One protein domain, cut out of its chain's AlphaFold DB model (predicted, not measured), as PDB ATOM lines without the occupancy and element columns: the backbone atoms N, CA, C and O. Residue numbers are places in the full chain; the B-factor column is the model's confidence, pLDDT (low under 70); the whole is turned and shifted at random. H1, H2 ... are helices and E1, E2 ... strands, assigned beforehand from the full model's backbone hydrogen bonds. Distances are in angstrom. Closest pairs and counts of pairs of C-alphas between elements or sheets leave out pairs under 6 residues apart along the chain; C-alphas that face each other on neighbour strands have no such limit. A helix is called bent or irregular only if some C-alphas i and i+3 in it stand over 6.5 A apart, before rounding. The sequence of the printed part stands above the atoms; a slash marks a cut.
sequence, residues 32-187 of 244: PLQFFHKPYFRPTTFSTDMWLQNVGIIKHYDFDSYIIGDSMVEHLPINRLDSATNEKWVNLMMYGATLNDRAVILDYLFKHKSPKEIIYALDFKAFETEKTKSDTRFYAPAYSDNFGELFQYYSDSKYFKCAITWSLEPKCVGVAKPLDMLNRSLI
ATOM      1  N   PRO A  32     201.854 260.101 191.676       93.94
ATOM      2  CA  PRO A  32     201.338 260.559 192.964       93.94
ATOM      3  C   PRO A  32     201.723 259.624 194.119       93.94
ATOM      4  O   PRO A  32     201.982 260.111 195.221       93.94
ATOM      5  N   LEU A  33     201.818 258.316 193.852       93.75
ATOM      6  CA  LEU A  33     202.196 257.282 194.823       93.75
ATOM      7  C   LEU A  33     203.713 257.079 194.930       93.75
ATOM      8  O   LEU A  33     204.157 256.352 195.814       93.75
ATOM      9  N   GLN A  34     204.503 257.763 194.095       95.12
ATOM     10  CA  GLN A  34     205.965 257.691 194.090       95.12
ATOM     11  C   GLN A  34     206.505 256.277 193.821       95.12
ATOM     12  O   GLN A  34     207.497 255.853 194.410       95.12
ATOM     13  N   PHE A  35     205.845 255.509 192.956       95.44
ATOM     14  CA  PHE A  35     206.298 254.164 192.597       95.44
ATOM     15  C   PHE A  35     207.543 254.192 191.717       95.44
ATOM     16  O   PHE A  35     208.391 253.299 191.802       95.44
ATOM     17  N   PHE A  36     207.681 255.229 190.898       95.06
ATOM     18  CA  PHE A  36     208.717 255.327 189.881       95.06
ATOM     19  C   PHE A  36     209.821 256.307 190.260       95.06
ATOM     20  O   PHE A  36     210.982 256.047 189.940       95.06
ATOM     21  N   HIS A  37     209.495 257.396 190.954       95.38
ATOM     22  CA  HIS A  37     210.464 258.396 191.388       95.38
ATOM     23  C   HIS A  37     209.953 259.266 192.543       95.38
ATOM     24  O   HIS A  37     208.774 259.297 192.892       95.38
ATOM     25  N   LYS A  38     210.866 260.060 193.116       95.38
ATOM     26  CA  LYS A  38     210.474 261.188 193.972       95.38
ATOM     27  C   LYS A  38     209.648 262.202 193.176       95.38
ATOM     28  O   LYS A  38     209.803 262.288 191.959       95.38
ATOM     29  N   PRO A  39     208.805 263.012 193.832       94.06
ATOM     30  CA  PRO A  39     207.925 263.933 193.131       94.06
ATOM     31  C   PRO A  39     208.683 264.921 192.237       94.06
ATOM     32  O   PRO A  39     209.616 265.588 192.684       94.06
ATOM     33  N   TYR A  40     208.254 265.033 190.978       92.38
ATOM     34  CA  TYR A  40     208.739 266.048 190.045       92.38
ATOM     35  C   TYR A  40     207.787 267.238 190.020       92.38
ATOM     36  O   TYR A  40     206.570 267.072 190.029       92.38
ATOM     37  N   PHE A  41     208.345 268.450 189.984       91.75
ATOM     38  CA  PHE A  41     207.584 269.702 189.857       91.75
ATOM     39  C   PHE A  41     206.478 269.895 190.914       91.75
ATOM     40  O   PHE A  41     205.525 270.643 190.698       91.75
ATOM     41  N   ARG A  42     206.594 269.227 192.068       92.19
ATOM     42  CA  ARG A  42     205.719 269.397 193.229       92.19
ATOM     43  C   ARG A  42     206.501 269.172 194.526       92.19
ATOM     44  O   ARG A  42     207.514 268.470 194.497       92.19
ATOM     45  N   PRO A  43     206.050 269.737 195.660       91.50
ATOM     46  CA  PRO A  43     206.626 269.427 196.962       91.50
ATOM     47  C   PRO A  43     206.544 267.932 197.282       91.50
ATOM     48  O   PRO A  43     205.670 267.219 196.783       91.50
ATOM     49  N   THR A  44     207.425 267.465 198.163       92.31
ATOM     50  CA  THR A  44     207.361 266.094 198.666       92.31
ATOM     51  C   THR A  44     206.114 265.901 199.522       92.31
ATOM     52  O   THR A  44     206.002 266.438 200.623       92.31
ATOM     53  N   THR A  45     205.174 265.117 199.004       92.69
ATOM     54  CA  THR A  45     203.925 264.760 199.672       92.69
ATOM     55  C   THR A  45     203.699 263.264 199.566       92.69
ATOM     56  O   THR A  45     204.071 262.639 198.570       92.69
ATOM     57  N   PHE A  46     203.073 262.687 200.582       91.00
ATOM     58  CA  PHE A  46     202.911 261.247 200.690       91.00
ATOM     59  C   PHE A  46     201.441 260.851 200.764       91.00
ATOM     60  O   PHE A  46     200.641 261.515 201.430       91.00
ATOM     61  N   SER A  47     201.096 259.754 200.081       88.94
ATOM     62  CA  SER A  47     199.749 259.176 200.093       88.94
ATOM     63  C   SER A  47     199.291 258.884 201.520       88.94
ATOM     64  O   SER A  47     200.090 258.482 202.357       88.94
ATOM     65  N   THR A  48     198.003 259.045 201.806       84.69
ATOM     66  CA  THR A  48     197.426 258.616 203.091       84.69
ATOM     67  C   THR A  48     197.316 257.097 203.206       84.69
ATOM     68  O   THR A  48     197.117 256.580 204.300       84.69
ATOM     69  N   ASP A  49     197.425 256.387 202.082       88.50
ATOM     70  CA  ASP A  49     197.485 254.933 202.041       88.50
ATOM     71  C   ASP A  49     198.901 254.464 202.394       88.50
ATOM     72  O   ASP A  49     199.824 254.600 201.589       88.50
ATOM     73  N   MET A  50     199.059 253.939 203.610       87.69
ATOM     74  CA  MET A  50     200.347 253.501 204.164       87.69
ATOM     75  C   MET A  50     200.970 252.373 203.340       87.69
ATOM     76  O   MET A  50     202.184 252.342 203.152       87.69
ATOM     77  N   TRP A  51     200.143 251.482 202.789       89.25
ATOM     78  CA  TRP A  51     200.614 250.340 202.016       89.25
ATOM     79  C   TRP A  51     201.277 250.799 200.726       89.25
ATOM     80  O   TRP A  51     202.388 250.379 200.420       89.25
ATOM     81  N   LEU A  52     200.620 251.694 199.988       91.38
ATOM     82  CA  LEU A  52     201.167 252.215 198.734       91.38
ATOM     83  C   LEU A  52     202.309 253.207 198.999       91.38
ATOM     84  O   LEU A  52     203.303 253.215 198.278       91.38
ATOM     85  N   GLN A  53     202.207 254.019 200.056       91.81
ATOM     86  CA  GLN A  53     203.245 254.978 200.442       91.81
ATOM     87  C   GLN A  53     204.590 254.288 200.719       91.81
ATOM     88  O   GLN A  53     205.635 254.770 200.272       91.81
ATOM     89  N   ASN A  54     204.565 253.163 201.439       93.94
ATOM     90  CA  ASN A  54     205.766 252.434 201.838       93.94
ATOM     91  C   ASN A  54     206.606 251.974 200.639       93.94
ATOM     92  O   ASN A  54     207.831 251.991 200.726       93.94
ATOM     93  N   VAL A  55     205.981 251.647 199.504       94.88
ATOM     94  CA  VAL A  55     206.684 251.265 198.266       94.88
ATOM     95  C   VAL A  55     207.619 252.386 197.806       94.88
ATOM     96  O   VAL A  55     208.814 252.162 197.594       94.88
ATOM     97  N   GLY A  56     207.100 253.614 197.713       94.25
ATOM     98  CA  GLY A  56     207.889 254.779 197.312       94.25
ATOM     99  C   GLY A  56     208.957 255.159 198.340       94.25
ATOM    100  O   GLY A  56     210.075 255.516 197.958       94.25
ATOM    101  N   ILE A  57     208.650 255.022 199.638       94.88
ATOM    102  CA  ILE A  57     209.619 255.226 200.727       94.88
ATOM    103  C   ILE A  57     210.803 254.269 200.573       94.88
ATOM    104  O   ILE A  57     211.949 254.718 200.518       94.88
ATOM    105  N   ILE A  58     210.523 252.968 200.462       96.19
ATOM    106  CA  ILE A  58     211.541 251.922 200.342       96.19
ATOM    107  C   ILE A  58     212.382 252.142 199.086       96.19
ATOM    108  O   ILE A  58     213.599 252.031 199.159       96.19
ATOM    109  N   LYS A  59     211.786 252.490 197.942       95.56
ATOM    110  CA  LYS A  59     212.554 252.660 196.702       95.56
ATOM    111  C   LYS A  59     213.435 253.899 196.702       95.56
ATOM    112  O   LYS A  59     214.615 253.826 196.360       95.56
ATOM    113  N   HIS A  60     212.875 255.042 197.084       95.19
ATOM    114  CA  HIS A  60     213.463 256.326 196.704       95.19
ATOM    115  C   HIS A  60     214.097 257.087 197.866       95.19
ATOM    116  O   HIS A  60     214.913 257.983 197.633       95.19
ATOM    117  N   TYR A  61     213.764 256.771 199.117       94.62
ATOM    118  CA  TYR A  61     214.235 257.532 200.276       94.62
ATOM    119  C   TYR A  61     215.437 256.876 200.957       94.62
ATOM    120  O   TYR A  61     215.707 255.681 200.809       94.62
ATOM    121  N   ASP A  62     216.212 257.717 201.639       93.69
ATOM    122  CA  ASP A  62     217.475 257.349 202.272       93.69
ATOM    123  C   ASP A  62     217.259 257.143 203.772       93.69
ATOM    124  O   ASP A  62     217.400 258.071 204.570       93.69
ATOM    125  N   PHE A  63     216.860 255.921 204.106       94.81
ATOM    126  CA  PHE A  63     216.768 255.393 205.461       94.81
ATOM    127  C   PHE A  63     217.623 254.135 205.526       94.81
ATOM    128  O   PHE A  63     217.744 253.424 204.524       94.81
ATOM    129  N   ASP A  64     218.216 253.870 206.680       95.75
ATOM    130  CA  ASP A  64     219.038 252.685 206.921       95.75
ATOM    131  C   ASP A  64     218.470 251.785 208.022       95.75
ATOM    132  O   ASP A  64     218.847 250.615 208.069       95.75
ATOM    133  N   SER A  65     217.504 252.267 208.808       96.81
ATOM    134  CA  SER A  65     216.839 251.482 209.849       96.81
ATOM    135  C   SER A  65     215.317 251.633 209.807       96.81
ATOM    136  O   SER A  65     214.772 252.670 209.414       96.81
ATOM    137  N   TYR A  66     214.599 250.563 210.154       96.38
ATOM    138  CA  TYR A  66     213.170 250.440 209.841       96.38
ATOM    139  C   TYR A  66     212.356 249.867 210.997       96.38
ATOM    140  O   TYR A  66     212.752 248.903 211.648       96.38
ATOM    141  N   ILE A  67     211.162 250.415 211.212       95.38
ATOM    142  CA  ILE A  67     210.162 249.841 212.119       95.38
ATOM    143  C   ILE A  67     209.100 249.132 211.285       95.38
ATOM    144  O   ILE A  67     208.470 249.754 210.428       95.38
ATOM    145  N   ILE A  68     208.878 247.851 211.575       94.62
ATOM    146  CA  ILE A  68     207.856 247.011 210.946       94.62
ATOM    147  C   ILE A  68     206.881 246.530 212.023       94.62
ATOM    148  O   ILE A  68     207.277 245.926 213.021       94.62
ATOM    149  N   GLY A  69     205.590 246.766 211.817       91.94
ATOM    150  CA  GLY A  69     204.548 246.361 212.755       91.94
ATOM    151  C   GLY A  69     203.169 246.837 212.325       91.94
ATOM    152  O   GLY A  69     202.974 247.234 211.173       91.94
ATOM    153  N   ASP A  70     202.218 246.798 213.254       87.94
ATOM    154  CA  ASP A  70     200.883 247.349 213.054       87.94
ATOM    155  C   ASP A  70     200.683 248.707 213.762       87.94
ATOM    156  O   ASP A  70     201.630 249.409 214.123       87.94
ATOM    157  N   SER A  71     199.419 249.052 214.010       86.19
ATOM    158  CA  SER A  71     198.983 250.210 214.797       86.19
ATOM    159  C   SER A  71     199.696 250.392 216.146       86.19
ATOM    160  O   SER A  71     199.801 251.512 216.648       86.19
ATOM    161  N   MET A  72     200.213 249.316 216.744       86.38
ATOM    162  CA  MET A  72     200.834 249.344 218.063       86.38
ATOM    163  C   MET A  72     202.175 250.078 218.065       86.38
ATOM    164  O   MET A  72     202.557 250.616 219.100       86.38
ATOM    165  N   VAL A  73     202.876 250.154 216.929       87.94
ATOM    166  CA  VAL A  73     204.184 250.829 216.824       87.94
ATOM    167  C   VAL A  73     204.122 252.227 216.220       87.94
ATOM    168  O   VAL A  73     205.155 252.885 216.096       87.94
ATOM    169  N   GLU A  74     202.936 252.735 215.887       85.25
ATOM    170  CA  GLU A  74     202.769 254.079 215.319       85.25
ATOM    171  C   GLU A  74     203.435 255.173 216.177       85.25
ATOM    172  O   GLU A  74     204.041 256.125 215.675       85.25
ATOM    173  N   HIS A  75     203.341 255.022 217.495       78.62
ATOM    174  CA  HIS A  75     203.764 256.025 218.464       78.62
ATOM    175  C   HIS A  75     205.265 255.997 218.789       78.62
ATOM    176  O   HIS A  75     205.712 256.802 219.614       78.62
ATOM    177  N   LEU A  76     206.049 255.097 218.182       83.94
ATOM    178  CA  LEU A  76     207.485 255.013 218.446       83.94
ATOM    179  C   LEU A  76     208.195 256.315 218.029       83.94
ATOM    180  O   LEU A  76     208.025 256.764 216.891       83.94
ATOM    181  N   PRO A  77     208.976 256.953 218.923       82.94
ATOM    182  CA  PRO A  77     209.590 258.255 218.671       82.94
ATOM    183  C   PRO A  77     210.839 258.133 217.781       82.94
ATOM    184  O   PRO A  77     211.951 258.020 218.290       82.94
ATOM    185  N   ILE A  78     210.649 258.205 216.458       87.50
ATOM    186  CA  ILE A  78     211.716 258.170 215.435       87.50
ATOM    187  C   ILE A  78     212.886 259.096 215.774       87.50
ATOM    188  O   ILE A  78     214.016 258.644 215.846       87.50
ATOM    189  N   ASN A  79     212.622 260.357 216.118       86.19
ATOM    190  CA  ASN A  79     213.667 261.313 216.490       86.19
ATOM    191  C   ASN A  79     214.546 260.864 217.678       86.19
ATOM    192  O   ASN A  79     215.738 261.177 217.722       86.19
ATOM    193  N   ARG A  80     213.975 260.142 218.654       87.31
ATOM    194  CA  ARG A  80     214.741 259.561 219.764       87.31
ATOM    195  C   ARG A  80     215.555 258.358 219.295       87.31
ATOM    196  O   ARG A  80     216.672 258.206 219.773       87.31
ATOM    197  N   LEU A  81     215.022 257.539 218.385       90.12
ATOM    198  CA  LEU A  81     215.753 256.417 217.789       90.12
ATOM    199  C   LEU A  81     216.935 256.916 216.958       90.12
ATOM    200  O   LEU A  81     218.056 256.487 217.218       90.12
ATOM    201  N   ASP A  82     216.713 257.893 216.076       91.19
ATOM    202  CA  ASP A  82     217.760 258.536 215.274       91.19
ATOM    203  C   ASP A  82     218.896 259.046 216.166       91.19
ATOM    204  O   ASP A  82     220.065 258.740 215.953       91.19
ATOM    205  N   SER A  83     218.544 259.775 217.231       91.56
ATOM    206  CA  SER A  83     219.528 260.351 218.155       91.56
ATOM    207  C   SER A  83     220.269 259.293 218.980       91.56
ATOM    208  O   SER A  83     221.437 259.485 219.305       91.56
ATOM    209  N   ALA A  84     219.596 258.204 219.363       93.38
ATOM    210  CA  ALA A  84     220.168 257.164 220.220       93.38
ATOM    211  C   ALA A  84     221.070 256.183 219.457       93.38
ATOM    212  O   ALA A  84     222.026 255.670 220.033       93.38
ATOM    213  N   THR A  85     220.759 255.925 218.188       93.81
ATOM    214  CA  THR A  85     221.468 254.953 217.334       93.81
ATOM    215  C   THR A  85     222.423 255.622 216.345       93.81
ATOM    216  O   THR A  85     223.340 254.974 215.851       93.81
ATOM    217  N   ASN A  86     222.268 256.931 216.103       94.12
ATOM    218  CA  ASN A  86     222.939 257.665 215.026       94.12
ATOM    219  C   ASN A  86     222.630 257.070 213.634       94.12
ATOM    220  O   ASN A  86     223.500 256.967 212.766       94.12
ATOM    221  N   GLU A  87     221.370 256.680 213.441       94.25
ATOM    222  CA  GLU A  87     220.813 256.102 212.214       94.25
ATOM    223  C   GLU A  87     219.616 256.932 211.722       94.25
ATOM    224  O   GLU A  87     219.163 257.854 212.401       94.25
ATOM    225  N   LYS A  88     219.122 256.638 210.520       94.31
ATOM    226  CA  LYS A  88     217.955 257.274 209.901       94.31
ATOM    227  C   LYS A  88     216.793 256.293 209.906       94.31
ATOM    228  O   LYS A  88     216.645 255.480 208.986       94.31
ATOM    229  N   TRP A  89     215.948 256.403 210.920       94.56
ATOM    230  CA  TRP A  89     214.794 255.540 211.099       94.56
ATOM    231  C   TRP A  89     213.584 256.010 210.297       94.56
ATOM    232  O   TRP A  89     213.288 257.201 210.186       94.56
ATOM    233  N   VAL A  90     212.812 255.046 209.799       94.06
ATOM    234  CA  VAL A  90     211.463 255.288 209.277       94.06
ATOM    235  C   VAL A  90     210.481 254.244 209.790       94.06
ATOM    236  O   VAL A  90     210.820 253.073 209.978       94.06
ATOM    237  N   ASN A  91     209.239 254.673 210.018       93.56
ATOM    238  CA  ASN A  91     208.157 253.782 210.410       93.56
ATOM    239  C   ASN A  91     207.367 253.305 209.189       93.56
ATOM    240  O   ASN A  91     206.607 254.077 208.608       93.56
ATOM    241  N   LEU A  92     207.519 252.031 208.823       94.00
ATOM    242  CA  LEU A  92     206.777 251.400 207.724       94.00
ATOM    243  C   LEU A  92     205.568 250.597 208.226       94.00
ATOM    244  O   LEU A  92     205.064 249.726 207.519       94.00
ATOM    245  N   MET A  93     205.109 250.847 209.453       91.38
ATOM    246  CA  MET A  93     203.933 250.168 209.989       91.38
ATOM    247  C   MET A  93     202.679 250.428 209.154       91.38
ATOM    248  O   MET A  93     202.552 251.451 208.477       91.38
ATOM    249  N   MET A  94     201.733 249.495 209.233       88.06
ATOM    250  CA  MET A  94     200.427 249.633 208.593       88.06
ATOM    251  C   MET A  94     199.335 249.144 209.533       88.06
ATOM    252  O   MET A  94     199.485 248.117 210.198       88.06
ATOM    253  N   TYR A  95     198.201 249.841 209.574       85.69
ATOM    254  CA  TYR A  95     197.097 249.440 210.445       85.69
ATOM    255  C   TYR A  95     196.641 248.009 210.179       85.69
ATOM    256  O   TYR A  95     196.312 247.641 209.056       85.69
ATOM    257  N   GLY A  96     196.587 247.221 211.253       83.06
ATOM    258  CA  GLY A  96     196.095 245.848 211.212       83.06
ATOM    259  C   GLY A  96     197.002 244.854 210.486       83.06
ATOM    260  O   GLY A  96     196.550 243.734 210.267       83.06
ATOM    261  N   ALA A  97     198.242 245.224 210.138       85.62
ATOM    262  CA  ALA A  97     199.171 244.341 209.439       85.62
ATOM    263  C   ALA A  97     199.407 243.032 210.206       85.62
ATOM    264  O   ALA A  97     199.898 243.039 211.340       85.62
ATOM    265  N   THR A  98     199.105 241.908 209.563       86.25
ATOM    266  CA  THR A  98     199.400 240.553 210.051       86.25
ATOM    267  C   THR A  98     200.870 240.183 209.816       86.25
ATOM    268  O   THR A  98     201.610 240.930 209.172       86.25
ATOM    269  N   LEU A  99     201.318 239.012 210.290       87.44
ATOM    270  CA  LEU A  99     202.664 238.514 209.968       87.44
ATOM    271  C   LEU A  99     202.892 238.349 208.458       87.44
ATOM    272  O   LEU A  99     203.977 238.669 207.982       87.44
ATOM    273  N   ASN A 100     201.882 237.913 207.702       85.75
ATOM    274  CA  ASN A 100     202.002 237.748 206.250       85.75
ATOM    275  C   ASN A 100     202.175 239.091 205.540       85.75
ATOM    276  O   ASN A 100     202.992 239.215 204.632       85.75
ATOM    277  N   ASP A 101     201.447 240.111 205.986       86.88
ATOM    278  CA  ASP A 101     201.579 241.465 205.450       86.88
ATOM    279  C   ASP A 101     202.978 242.031 205.704       86.88
ATOM    280  O   ASP A 101     203.615 242.587 204.810       86.88
ATOM    281  N   ARG A 102     203.485 241.829 206.924       89.94
ATOM    282  CA  ARG A 102     204.840 242.235 207.310       89.94
ATOM    283  C   ARG A 102     205.902 241.466 206.524       89.94
ATOM    284  O   ARG A 102     206.912 242.061 206.163       89.94
ATOM    285  N   ALA A 103     205.672 240.188 206.221       90.88
ATOM    286  CA  ALA A 103     206.574 239.379 205.403       90.88
ATOM    287  C   ALA A 103     206.700 239.927 203.972       90.88
ATOM    288  O   ALA A 103     207.815 240.006 203.463       90.88
ATOM    289  N   VAL A 104     205.599 240.376 203.356       91.56
ATOM    290  CA  VAL A 104     205.625 241.012 202.023       91.56
ATOM    291  C   VAL A 104     206.470 242.287 202.029       91.56
ATOM    292  O   VAL A 104     207.304 242.479 201.146       91.56
ATOM    293  N   ILE A 105     206.303 243.145 203.040       93.06
ATOM    294  CA  ILE A 105     207.116 244.365 203.162       93.06
ATOM    295  C   ILE A 105     208.579 244.038 203.397       93.06
ATOM    296  O   ILE A 105     209.438 244.665 202.785       93.06
ATOM    297  N   LEU A 106     208.867 243.094 204.291       95.38
ATOM    298  CA  LEU A 106     210.235 242.699 204.601       95.38
ATOM    299  C   LEU A 106     210.945 242.142 203.370       95.38
ATOM    300  O   LEU A 106     212.069 242.554 203.099       95.38
ATOM    301  N   ASP A 107     210.292 241.266 202.606       95.56
ATOM    302  CA  ASP A 107     210.846 240.730 201.360       95.56
ATOM    303  C   ASP A 107     211.165 241.859 200.369       95.56
ATOM    304  O   ASP A 107     212.288 241.978 199.870       95.56
ATOM    305  N   TYR A 108     210.215 242.776 200.174       96.38
ATOM    306  CA  TYR A 108     210.413 243.931 199.305       96.38
ATOM    307  C   TYR A 108     211.521 244.871 199.793       96.38
ATOM    308  O   TYR A 108     212.315 245.369 198.989       96.38
ATOM    309  N   LEU A 109     211.594 245.108 201.104       97.31
ATOM    310  CA  LEU A 109     212.617 245.923 201.744       97.31
ATOM    311  C   LEU A 109     214.002 245.317 201.518       97.31
ATOM    312  O   LEU A 109     214.888 246.015 201.030       97.31
ATOM    313  N   PHE A 110     214.180 244.027 201.807       97.50
ATOM    314  CA  PHE A 110     215.458 243.334 201.636       97.50
ATOM    315  C   PHE A 110     215.889 243.214 200.174       97.50
ATOM    316  O   PHE A 110     217.084 243.157 199.888       97.50
ATOM    317  N   LYS A 111     214.943 243.235 199.234       97.00
ATOM    318  CA  LYS A 111     215.250 243.296 197.802       97.00
ATOM    319  C   LYS A 111     215.863 244.637 197.376       97.00
ATOM    320  O   LYS A 111     216.664 244.670 196.444       97.00
ATOM    321  N   HIS A 112     215.486 245.735 198.029       97.25
ATOM    322  CA  HIS A 112     215.840 247.100 197.611       97.25
ATOM    323  C   HIS A 112     216.886 247.778 198.493       97.25
ATOM    324  O   HIS A 112     217.511 248.757 198.075       97.25
ATOM    325  N   LYS A 113     217.035 247.314 199.729       96.94
ATOM    326  CA  LYS A 113     217.836 247.954 200.768       96.94
ATOM    327  C   LYS A 113     218.586 246.901 201.566       96.94
ATOM    328  O   LYS A 113     218.215 245.732 201.610       96.94
ATOM    329  N   SER A 114     219.626 247.351 202.254       97.00
ATOM    330  CA  SER A 114     220.347 246.561 203.248       97.00
ATOM    331  C   SER A 114     220.217 247.266 204.598       97.00
ATOM    332  O   SER A 114     221.080 248.080 204.928       97.00
ATOM    333  N   PRO A 115     219.112 247.031 205.333       97.25
ATOM    334  CA  PRO A 115     218.888 247.637 206.641       97.25
ATOM    335  C   PRO A 115     220.033 247.345 207.610       97.25
ATOM    336  O   PRO A 115     220.506 246.208 207.670       97.25
ATOM    337  N   LYS A 116     220.443 248.346 208.389       97.50
ATOM    338  CA  LYS A 116     221.335 248.163 209.540       97.50
ATOM    339  C   LYS A 116     220.573 247.545 210.701       97.50
ATOM    340  O   LYS A 116     220.988 246.516 211.225       97.50
ATOM    341  N   GLU A 117     219.427 248.136 211.036       97.06
ATOM    342  CA  GLU A 117     218.570 247.670 212.119       97.06
ATOM    343  C   GLU A 117     217.098 247.598 211.702       97.06
ATOM    344  O   GLU A 117     216.594 248.371 210.880       97.06
ATOM    345  N   ILE A 118     216.384 246.634 212.289       97.19
ATOM    346  CA  ILE A 118     214.937 246.495 212.143       97.19
ATOM    347  C   ILE A 118     214.320 246.304 213.523       97.19
ATOM    348  O   ILE A 118     214.609 245.328 214.216       97.19
ATOM    349  N   ILE A 119     213.405 247.197 213.895       95.69
ATOM    350  CA  ILE A 119     212.499 246.979 215.023       95.69
ATOM    351  C   ILE A 119     211.269 246.265 214.480       95.69
ATOM    352  O   ILE A 119     210.453 246.852 213.768       95.69
ATOM    353  N   TYR A 120     211.141 244.988 214.825       95.06
ATOM    354  CA  TYR A 120     210.017 244.157 214.418       95.06
ATOM    355  C   TYR A 120     209.052 243.945 215.586       95.06
ATOM    356  O   TYR A 120     209.412 243.355 216.606       95.06
ATOM    357  N   ALA A 121     207.816 244.423 215.450       92.12
ATOM    358  CA  ALA A 121     206.807 244.275 216.489       92.12
ATOM    359  C   ALA A 121     206.255 242.844 216.548       92.12
ATOM    360  O   ALA A 121     205.871 242.271 215.526       92.12
ATOM    361  N   LEU A 122     206.151 242.295 217.760       90.62
ATOM    362  CA  LEU A 122     205.413 241.070 218.070       90.62
ATOM    363  C   LEU A 122     204.217 241.442 218.952       90.62
ATOM    364  O   LEU A 122     204.293 241.440 220.177       90.62
ATOM    365  N   ASP A 123     203.131 241.842 218.304       84.62
ATOM    366  CA  ASP A 123     201.888 242.310 218.924       84.62
ATOM    367  C   ASP A 123     200.760 241.277 218.754       84.62
ATOM    368  O   ASP A 123     200.948 240.211 218.175       84.62
ATOM    369  N   PHE A 124     199.560 241.565 219.264       79.94
ATOM    370  CA  PHE A 124     198.441 240.623 219.177       79.94
ATOM    371  C   PHE A 124     198.052 240.287 217.725       79.94
ATOM    372  O   PHE A 124     197.622 239.162 217.470       79.94
ATOM    373  N   LYS A 125     198.244 241.217 216.770       79.19
ATOM    374  CA  LYS A 125     198.023 240.961 215.339       79.19
ATOM    375  C   LYS A 125     199.030 239.972 214.773       79.19
ATOM    376  O   LYS A 125     198.690 239.240 213.847       79.19
ATOM    377  N   ALA A 126     200.225 239.882 215.353       71.81
ATOM    378  CA  ALA A 126     201.189 238.853 214.992       71.81
ATOM    379  C   ALA A 126     200.711 237.428 215.339       71.81
ATOM    380  O   ALA A 126     201.133 236.468 214.702       71.81
ATOM    381  N   PHE A 127     199.820 237.276 216.323       75.25
ATOM    382  CA  PHE A 127     199.336 235.973 216.799       75.25
ATOM    383  C   PHE A 127     197.895 235.657 216.381       75.25
ATOM    384  O   PHE A 127     197.358 234.608 216.746       75.25
ATOM    385  N   GLU A 128     197.246 236.540 215.623       72.31
ATOM    386  CA  GLU A 128     195.897 236.308 215.122       72.31
ATOM    387  C   GLU A 128     195.941 235.262 213.995       72.31
ATOM    388  O   GLU A 128     196.459 235.507 212.909       72.31
ATOM    389  N   THR A 129     195.431 234.056 214.265       58.06
ATOM    390  CA  THR A 129     195.367 232.971 213.273       58.06
ATOM    391  C   THR A 129     194.490 233.373 212.086       58.06
ATOM    392  O   THR A 129     193.382 233.862 212.307       58.06
ATOM    393  N   GLU A 130     194.961 233.087 210.865       60.53
ATOM    394  CA  GLU A 130     194.448 233.448 209.524       60.53
ATOM    395  C   GLU A 130     192.978 233.076 209.188       60.53
ATOM    396  O   GLU A 130     192.669 232.572 208.107       60.53
ATOM    397  N   LYS A 131     192.006 233.291 210.075       52.47
ATOM    398  CA  LYS A 131     190.588 233.094 209.729       52.47
ATOM    399  C   LYS A 131     190.049 234.212 208.837       52.47
ATOM    400  O   LYS A 131     189.063 234.011 208.129       52.47
ATOM    401  N   THR A 132     190.702 235.366 208.826       50.44
ATOM    402  CA  THR A 132     190.418 236.476 207.923       50.44
ATOM    403  C   THR A 132     191.392 236.418 206.754       50.44
ATOM    404  O   THR A 132     192.585 236.646 206.913       50.44
ATOM    405  N   LYS A 133     190.876 236.088 205.560       48.66
ATOM    406  CA  LYS A 133     191.584 236.273 204.284       48.66
ATOM    407  C   LYS A 133     192.147 237.694 204.272       48.66
ATOM    408  O   LYS A 133     191.374 238.642 204.182       48.66
ATOM    409  N   SER A 134     193.455 237.817 204.428       51.72
ATOM    410  CA  SER A 134     194.131 239.092 204.596       51.72
ATOM    411  C   SER A 134     194.004 239.973 203.348       51.72
ATOM    412  O   SER A 134     193.989 239.483 202.210       51.72
ATOM    413  N   ASP A 135     193.965 241.290 203.575       55.91
ATOM    414  CA  ASP A 135     194.069 242.339 202.548       55.91
ATOM    415  C   ASP A 135     195.412 242.305 201.793       55.91
ATOM    416  O   ASP A 135     195.592 243.032 200.815       55.91
ATOM    417  N   THR A 136     196.337 241.410 202.171       55.75
ATOM    418  CA  THR A 136     197.624 241.191 201.497       55.75
ATOM    419  C   THR A 136     197.456 241.037 199.989       55.75
ATOM    420  O   THR A 136     198.281 241.529 199.230       55.75
ATOM    421  N   ARG A 137     196.368 240.411 199.516       57.78
ATOM    422  CA  ARG A 137     196.120 240.249 198.072       57.78
ATOM    423  C   ARG A 137     195.908 241.563 197.324       57.78
ATOM    424  O   ARG A 137     196.201 241.609 196.134       57.78
ATOM    425  N   PHE A 138     195.387 242.595 197.980       66.31
ATOM    426  CA  PHE A 138     195.120 243.875 197.329       66.31
ATOM    427  C   PHE A 138     196.395 244.713 197.174       66.31
ATOM    428  O   PHE A 138     196.583 245.372 196.151       66.31
ATOM    429  N   TYR A 139     197.293 244.655 198.160       75.81
ATOM    430  CA  TYR A 139     198.504 245.476 198.178       75.81
ATOM    431  C   TYR A 139     199.770 244.749 197.733       75.81
ATOM    432  O   TYR A 139     200.696 245.416 197.288       75.81
ATOM    433  N   ALA A 140     199.829 243.412 197.784       77.38
ATOM    434  CA  ALA A 140     201.001 242.649 197.346       77.38
ATOM    435  C   ALA A 140     201.495 243.017 195.932       77.38
ATOM    436  O   ALA A 140     202.707 243.143 195.772       77.38
ATOM    437  N   PRO A 141     200.627 243.283 194.932       85.88
ATOM    438  CA  PRO A 141     201.098 243.728 193.619       85.88
ATOM    439  C   PRO A 141     201.837 245.078 193.626       85.88
ATOM    440  O   PRO A 141     202.629 245.340 192.727       85.88
ATOM    441  N   ALA A 142     201.602 245.948 194.615       89.00
ATOM    442  CA  ALA A 142     202.355 247.195 194.766       89.00
ATOM    443  C   ALA A 142     203.799 246.939 195.231       89.00
ATOM    444  O   ALA A 142     204.696 247.724 194.936       89.00
ATOM    445  N   TYR A 143     204.040 245.824 195.924       92.19
ATOM    446  CA  TYR A 143     205.358 245.394 196.393       92.19
ATOM    447  C   TYR A 143     206.076 244.558 195.329       92.19
ATOM    448  O   TYR A 143     206.624 243.489 195.597       92.19
ATOM    449  N   SER A 144     206.086 245.060 194.096       89.38
ATOM    450  CA  SER A 144     206.795 244.453 192.975       89.38
ATOM    451  C   SER A 144     207.614 245.486 192.198       89.38
ATOM    452  O   SER A 144     207.538 246.699 192.418       89.38
ATOM    453  N   ASP A 145     208.463 244.988 191.298       90.75
ATOM    454  CA  ASP A 145     209.201 245.819 190.336       90.75
ATOM    455  C   ASP A 145     208.595 245.774 188.940       90.75
ATOM    456  O   ASP A 145     209.141 246.340 187.992       90.75
ATOM    457  N   ASN A 146     207.460 245.094 188.797       94.12
ATOM    458  CA  ASN A 146     206.791 244.990 187.524       94.12
ATOM    459  C   ASN A 146     206.082 246.313 187.221       94.12
ATOM    460  O   ASN A 146     205.142 246.708 187.907       94.12
ATOM    461  N   PHE A 147     206.515 246.983 186.152       91.69
ATOM    462  CA  PHE A 147     205.929 248.252 185.730       91.69
ATOM    463  C   PHE A 147     204.406 248.166 185.549       91.69
ATOM    464  O   PHE A 147     203.698 249.074 185.968       91.69
ATOM    465  N   GLY A 148     203.896 247.083 184.958       90.38
ATOM    466  CA  GLY A 148     202.464 246.890 184.724       90.38
ATOM    467  C   GLY A 148     201.660 246.727 186.014       90.38
ATOM    468  O   GLY A 148     200.595 247.329 186.140       90.38
ATOM    469  N   GLU A 149     202.186 245.981 186.988       91.75
ATOM    470  CA  GLU A 149     201.546 245.813 188.303       91.75
ATOM    471  C   GLU A 149     201.509 247.128 189.084       91.75
ATOM    472  O   GLU A 149     200.486 247.463 189.672       91.75
ATOM    473  N   LEU A 150     202.575 247.930 189.031       91.81
ATOM    474  CA  LEU A 150     202.584 249.265 189.639       91.81
ATOM    475  C   LEU A 150     201.618 250.214 188.915       91.81
ATOM    476  O   LEU A 150     200.868 250.964 189.541       91.81
ATOM    477  N   PHE A 151     201.592 250.157 187.584       90.81
ATOM    478  CA  PHE A 151     200.763 251.032 186.760       90.81
ATOM    479  C   PHE A 151     199.259 250.763 186.914       90.81
ATOM    480  O   PHE A 151     198.447 251.671 186.718       90.81
ATOM    481  N   GLN A 152     198.857 249.554 187.321       90.31
ATOM    482  CA  GLN A 152     197.444 249.228 187.535       90.31
ATOM    483  C   GLN A 152     196.787 250.142 188.585       90.31
ATOM    484  O   GLN A 152     195.619 250.500 188.445       90.31
ATOM    485  N   TYR A 153     197.548 250.612 189.583       89.94
ATOM    486  CA  TYR A 153     197.053 251.538 190.607       89.94
ATOM    487  C   TYR A 153     196.746 252.930 190.037       89.94
ATOM    488  O   TYR A 153     195.894 253.636 190.571       89.94
ATOM    489  N   TYR A 154     197.370 253.308 188.917       90.75
ATOM    490  CA  TYR A 154     197.087 254.550 188.189       90.75
ATOM    491  C   TYR A 154     195.938 254.443 187.189       90.75
ATOM    492  O   TYR A 154     195.518 255.457 186.630       90.75
ATOM    493  N   SER A 155     195.370 253.248 187.014       85.38
ATOM    494  CA  SER A 155     194.153 253.065 186.217       85.38
ATOM    495  C   SER A 155     192.891 253.559 186.937       85.38
ATOM    496  O   SER A 155     191.842 253.695 186.306       85.38
ATOM    497  N   ASP A 156     192.971 253.866 188.238       85.75
ATOM    498  CA  ASP A 156     191.876 254.523 188.951       85.75
ATOM    499  C   ASP A 156     191.600 255.909 188.343       85.75
ATOM    500  O   ASP A 156     192.488 256.760 188.203       85.75
ATOM    501  N   SER A 157     190.326 256.159 188.024       84.94
ATOM    502  CA  SER A 157     189.850 257.424 187.456       84.94
ATOM    503  C   SER A 157     190.267 258.660 188.263       84.94
ATOM    504  O   SER A 157     190.387 259.751 187.700       84.94
ATOM    505  N   LYS A 158     190.499 258.505 189.571       91.88
ATOM    506  CA  LYS A 158     191.007 259.536 190.473       91.88
ATOM    507  C   LYS A 158     192.367 260.049 190.010       91.88
ATOM    508  O   LYS A 158     192.500 261.249 189.772       91.88
ATOM    509  N   TYR A 159     193.361 259.170 189.870       91.88
ATOM    510  CA  TYR A 159     194.728 259.579 189.533       91.88
ATOM    511  C   TYR A 159     194.809 260.137 188.120       91.88
ATOM    512  O   TYR A 159     195.474 261.150 187.907       91.88
ATOM    513  N   PHE A 160     194.039 259.570 187.189       91.06
ATOM    514  CA  PHE A 160     193.937 260.122 185.845       91.06
ATOM    515  C   PHE A 160     193.430 261.571 185.847       91.06
ATOM    516  O   PHE A 160     194.094 262.447 185.293       91.06
ATOM    517  N   LYS A 161     192.308 261.856 186.525       94.38
ATOM    518  CA  LYS A 161     191.745 263.220 186.636       94.38
ATOM    519  C   LYS A 161     192.717 264.201 187.292       94.38
ATOM    520  O   LYS A 161     192.819 265.357 186.878       94.38
ATOM    521  N   CYS A 162     193.429 263.735 188.311       95.62
ATOM    522  CA  CYS A 162     194.432 264.528 189.002       95.62
ATOM    523  C   CYS A 162     195.618 264.865 188.085       95.62
ATOM    524  O   CYS A 162     196.051 266.012 188.059       95.62
ATOM    525  N   ALA A 163     196.100 263.914 187.282       95.12
ATOM    526  CA  ALA A 163     197.260 264.138 186.427       95.12
ATOM    527  C   ALA A 163     196.953 265.032 185.220       95.12
ATOM    528  O   ALA A 163     197.754 265.904 184.898       95.12
ATOM    529  N   ILE A 164     195.785 264.873 184.575       94.69
ATOM    530  CA  ILE A 164     195.411 265.715 183.418       94.69
ATOM    531  C   ILE A 164     195.268 267.196 183.792       94.69
ATOM    532  O   ILE A 164     195.432 268.063 182.941       94.69
ATOM    533  N   THR A 165     194.957 267.484 185.059       95.25
ATOM    534  CA  THR A 165     194.876 268.849 185.606       95.25
ATOM    535  C   THR A 165     196.137 269.266 186.360       95.25
ATOM    536  O   THR A 165     196.191 270.382 186.867       95.25
ATOM    537  N   TRP A 166     197.135 268.379 186.463       95.19
ATOM    538  CA  TRP A 166     198.310 268.536 187.325       95.19
ATOM    539  C   TRP A 166     197.947 268.992 188.753       95.19
ATOM    540  O   TRP A 166     198.592 269.851 189.351       95.19
ATOM    541  N   SER A 167     196.858 268.448 189.300       95.81
ATOM    542  CA  SER A 167     196.313 268.881 190.585       95.81
ATOM    543  C   SER A 167     197.279 268.558 191.722       95.81
ATOM    544  O   SER A 167     197.739 267.429 191.863       95.81
ATOM    545  N   LEU A 168     197.553 269.542 192.576       95.31
ATOM    546  CA  LEU A 168     198.354 269.369 193.792       95.31
ATOM    547  C   LEU A 168     197.481 269.240 195.045       95.31
ATOM    548  O   LEU A 168     197.960 269.406 196.165       95.31
ATOM    549  N   GLU A 169     196.186 268.969 194.874       94.19
ATOM    550  CA  GLU A 169     195.286 268.800 196.007       94.19
ATOM    551  C   GLU A 169     195.683 267.583 196.861       94.19
ATOM    552  O   GLU A 169     196.051 266.543 196.305       94.19
ATOM    553  N   PRO A 170     195.509 267.638 198.196       91.44
ATOM    554  CA  PRO A 170     195.882 266.543 199.088       91.44
ATOM    555  C   PRO A 170     195.288 265.181 198.718       91.44
ATOM    556  O   PRO A 170     195.925 264.145 198.883       91.44
ATOM    557  N   LYS A 171     194.078 265.163 198.149       91.31
ATOM    558  CA  LYS A 171     193.443 263.927 197.675       91.31
ATOM    559  C   LYS A 171     194.223 263.263 196.535       91.31
ATOM    560  O   LYS A 171     194.153 262.047 196.397       91.31
ATOM    561  N   CYS A 172     194.920 264.048 195.718       93.56
ATOM    562  CA  CYS A 172     195.626 263.604 194.525       93.56
ATOM    563  C   CYS A 172     197.069 263.202 194.827       93.56
ATOM    564  O   CYS A 172     197.494 262.114 194.449       93.56
ATOM    565  N   VAL A 173     197.802 264.073 195.523       93.38
ATOM    566  CA  VAL A 173     199.250 263.939 195.747       93.38
ATOM    567  C   VAL A 173     199.606 263.534 197.177       93.38
ATOM    568  O   VAL A 173     200.779 263.314 197.482       93.38
ATOM    569  N   GLY A 174     198.611 263.433 198.056       91.44
ATOM    570  CA  GLY A 174     198.814 263.214 199.477       91.44
ATOM    571  C   GLY A 174     199.174 264.495 200.226       91.44
ATOM    572  O   GLY A 174     199.018 265.606 199.723       91.44
ATOM    573  N   VAL A 175     199.665 264.345 201.450       89.81
ATOM    574  CA  VAL A 175     199.971 265.467 202.348       89.81
ATOM    575  C   VAL A 175     201.470 265.571 202.602       89.81
ATOM    576  O   VAL A 175     202.185 264.567 202.601       89.81
ATOM    577  N   ALA A 176     201.961 266.792 202.805       86.44
ATOM    578  CA  ALA A 176     203.330 267.002 203.250       86.44
ATOM    579  C   ALA A 176     203.449 266.510 204.697       86.44
ATOM    580  O   ALA A 176     202.788 267.043 205.587       86.44
ATOM    581  N   LYS A 177     204.274 265.485 204.919       80.31
ATOM    582  CA  LYS A 177     204.583 264.965 206.251       80.31
ATOM    583  C   LYS A 177     206.090 265.018 206.470       80.31
ATOM    584  O   LYS A 177     206.834 264.638 205.561       80.31
ATOM    585  N   PRO A 178     206.547 265.465 207.650       77.75
ATOM    586  CA  PRO A 178     207.902 265.187 208.094       77.75
ATOM    587  C   PRO A 178     208.180 263.683 208.011       77.75
ATOM    588  O   PRO A 178     207.294 262.868 208.283       77.75
ATOM    589  N   LEU A 179     209.399 263.314 207.621       69.94
ATOM    590  CA  LEU A 179     209.789 261.915 207.434       69.94
ATOM    591  C   LEU A 179     209.647 261.088 208.727       69.94
ATOM    592  O   LEU A 179     209.246 259.928 208.690       69.94
ATOM    593  N   ASP A 180     209.875 261.713 209.882       68.62
ATOM    594  CA  ASP A 180     209.707 261.124 211.214       68.62
ATOM    595  C   ASP A 180     208.232 260.958 211.633       68.62
ATOM    596  O   ASP A 180     207.935 260.342 212.662       68.62
ATOM    597  N   MET A 181     207.304 261.509 210.847       70.06
ATOM    598  CA  MET A 181     205.854 261.407 211.031       70.06
ATOM    599  C   MET A 181     205.163 260.590 209.939       70.06
ATOM    600  O   MET A 181     203.928 260.543 209.888       70.06
ATOM    601  N   LEU A 182     205.933 259.928 209.074       73.00
ATOM    602  CA  LEU A 182     205.378 259.001 208.098       73.00
ATOM    603  C   LEU A 182     204.588 257.906 208.816       73.00
ATOM    604  O   LEU A 182     204.939 257.461 209.908       73.00
ATOM    605  N   ASN A 183     203.445 257.565 208.228       72.38
ATOM    606  CA  ASN A 183     202.445 256.656 208.779       72.38
ATOM    607  C   ASN A 183     201.838 257.031 210.156       72.38
ATOM    608  O   ASN A 183     200.989 256.309 210.653       72.38
ATOM    609  N   ARG A 184     202.129 258.192 210.760       71.00
ATOM    610  CA  ARG A 184     201.465 258.626 212.011       71.00
ATOM    611  C   ARG A 184     200.120 259.312 211.757       71.00
ATOM    612  O   ARG A 184     200.067 260.538 211.692       71.00
ATOM    613  N   SER A 185     199.033 258.561 211.588       62.16
ATOM    614  CA  SER A 185     197.703 259.148 211.339       62.16
ATOM    615  C   SER A 185     196.800 259.270 212.578       62.16
ATOM    616  O   SER A 185     195.955 260.159 212.605       62.16
ATOM    617  N   LEU A 186     196.955 258.458 213.629       56.09
ATOM    618  CA  LEU A 186     196.248 258.646 214.907       56.09
ATOM    619  C   LEU A 186     196.798 259.835 215.698       56.09
ATOM    620  O   LEU A 186     196.059 260.450 216.464       56.09
ATOM    621  N   ILE A 187     198.070 260.198 215.513       54.59
ATOM    622  CA  ILE A 187     198.658 261.396 216.141       54.59
ATOM    623  C   ILE A 187     198.111 262.693 215.517       54.59
ATOM    624  O   ILE A 187     198.147 263.734 216.162       54.59
TER     625      ILE A 187
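What this domain is: This is residues 32 to 187 of the 244 residues of an uncharacterized protein of Helicobacter sanguini (UniProt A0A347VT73). A small parallel sheet, E2, E1 and E3, stands at one end of the model, with H2 covering its edge strand E2 and H1 and H3 just reaching the sheet. H1 lies in the middle of the whole, and from H1 and H3 the helices H5 and H6 lead away from the sheet, past a sharp corner, toward H7 and H8 at the far end. The printed part has 156 residues with eight named helices and three named strands, in the order H1 E1 H2 E2 H3 E3 H4 H5 H6 H7 H8; the class is mostly helix, though under half of the residues, 76, are in named elements. It is compact, with a radius of gyration of the C-alphas of 15.6 A and spans of 43 by 40 by 29 A.

Where its parts are: E1 is residues 65 to 68, 10.1 A long, E2 89 to 91, and E3 117 to 120, 9.5 A long. H1, residues 50 to 60, is 15.4 A long and begins at C-alpha 50 (200.347, 253.501, 204.164). H2 is residues 78 to 85; H3, residues 99 to 112, is 20.0 A long. H4 is residues 124 to 127, H5 136 to 142, H6 147 to 155, 12.7 A long, H7 157 to 164 and H8 170 to 173, ending at C-alpha 173 (199.250, 263.939, 195.747).

How they stand to each other: E1 is parallel to E3, with N 68 and O 119 2.9 A apart, and to E2, with N 67 and O 90 3.0 A apart, within hydrogen-bond range. E1, H2, E2 form a strand-helix-strand unit, two parallel neighbour strands with a helix between; E2, H3, E3 form a split one, with E1 between its strands; both crossovers are right-handed. H2 is over E2 at a height over the sheet of 8.3 A. H1 and H3 only graze the sheet. H1 touches H5, C-alphas of Leu 52 and Ala 142 closest at 6.5 A. H3 only just touches H5, with 3 pairs of C-alphas within 8 A, the closest Asp 101 and Thr 136 at 5.6 A. H5 and H6 touch only at the corner, Ala 142 to Leu 150 being the closest C-alphas at 5.5 A. H7 only just touches H8, with 3 such pairs, Cys 162 and Cys 172 closest at 5.7 A. H4 is close to but not clearly touching H3, C-alphas of Leu 99 and Ala 126 closest at 5.2 A. H5 is irregular: C-alphas 138 and 141 are 7.0 A apart. Every O i to N i+4 pair is within range in H2, H3 and H7, against 5 of 7 in H1, 3 of 5 in H6 and 1 of 3 in H5, which has 2 of 4 O i to N i+3 pairs; H4 and H8 are too short for an i+4 pair.

The domain as a whole: The C-alphas farthest apart, Phe 127 and Thr 165, are 45.5 A apart. The printed part has no cut and no long link. Mean pLDDT of the printed part is 87.2; residues 129 to 138, 179 to 180 and 185 to 187 are under 70.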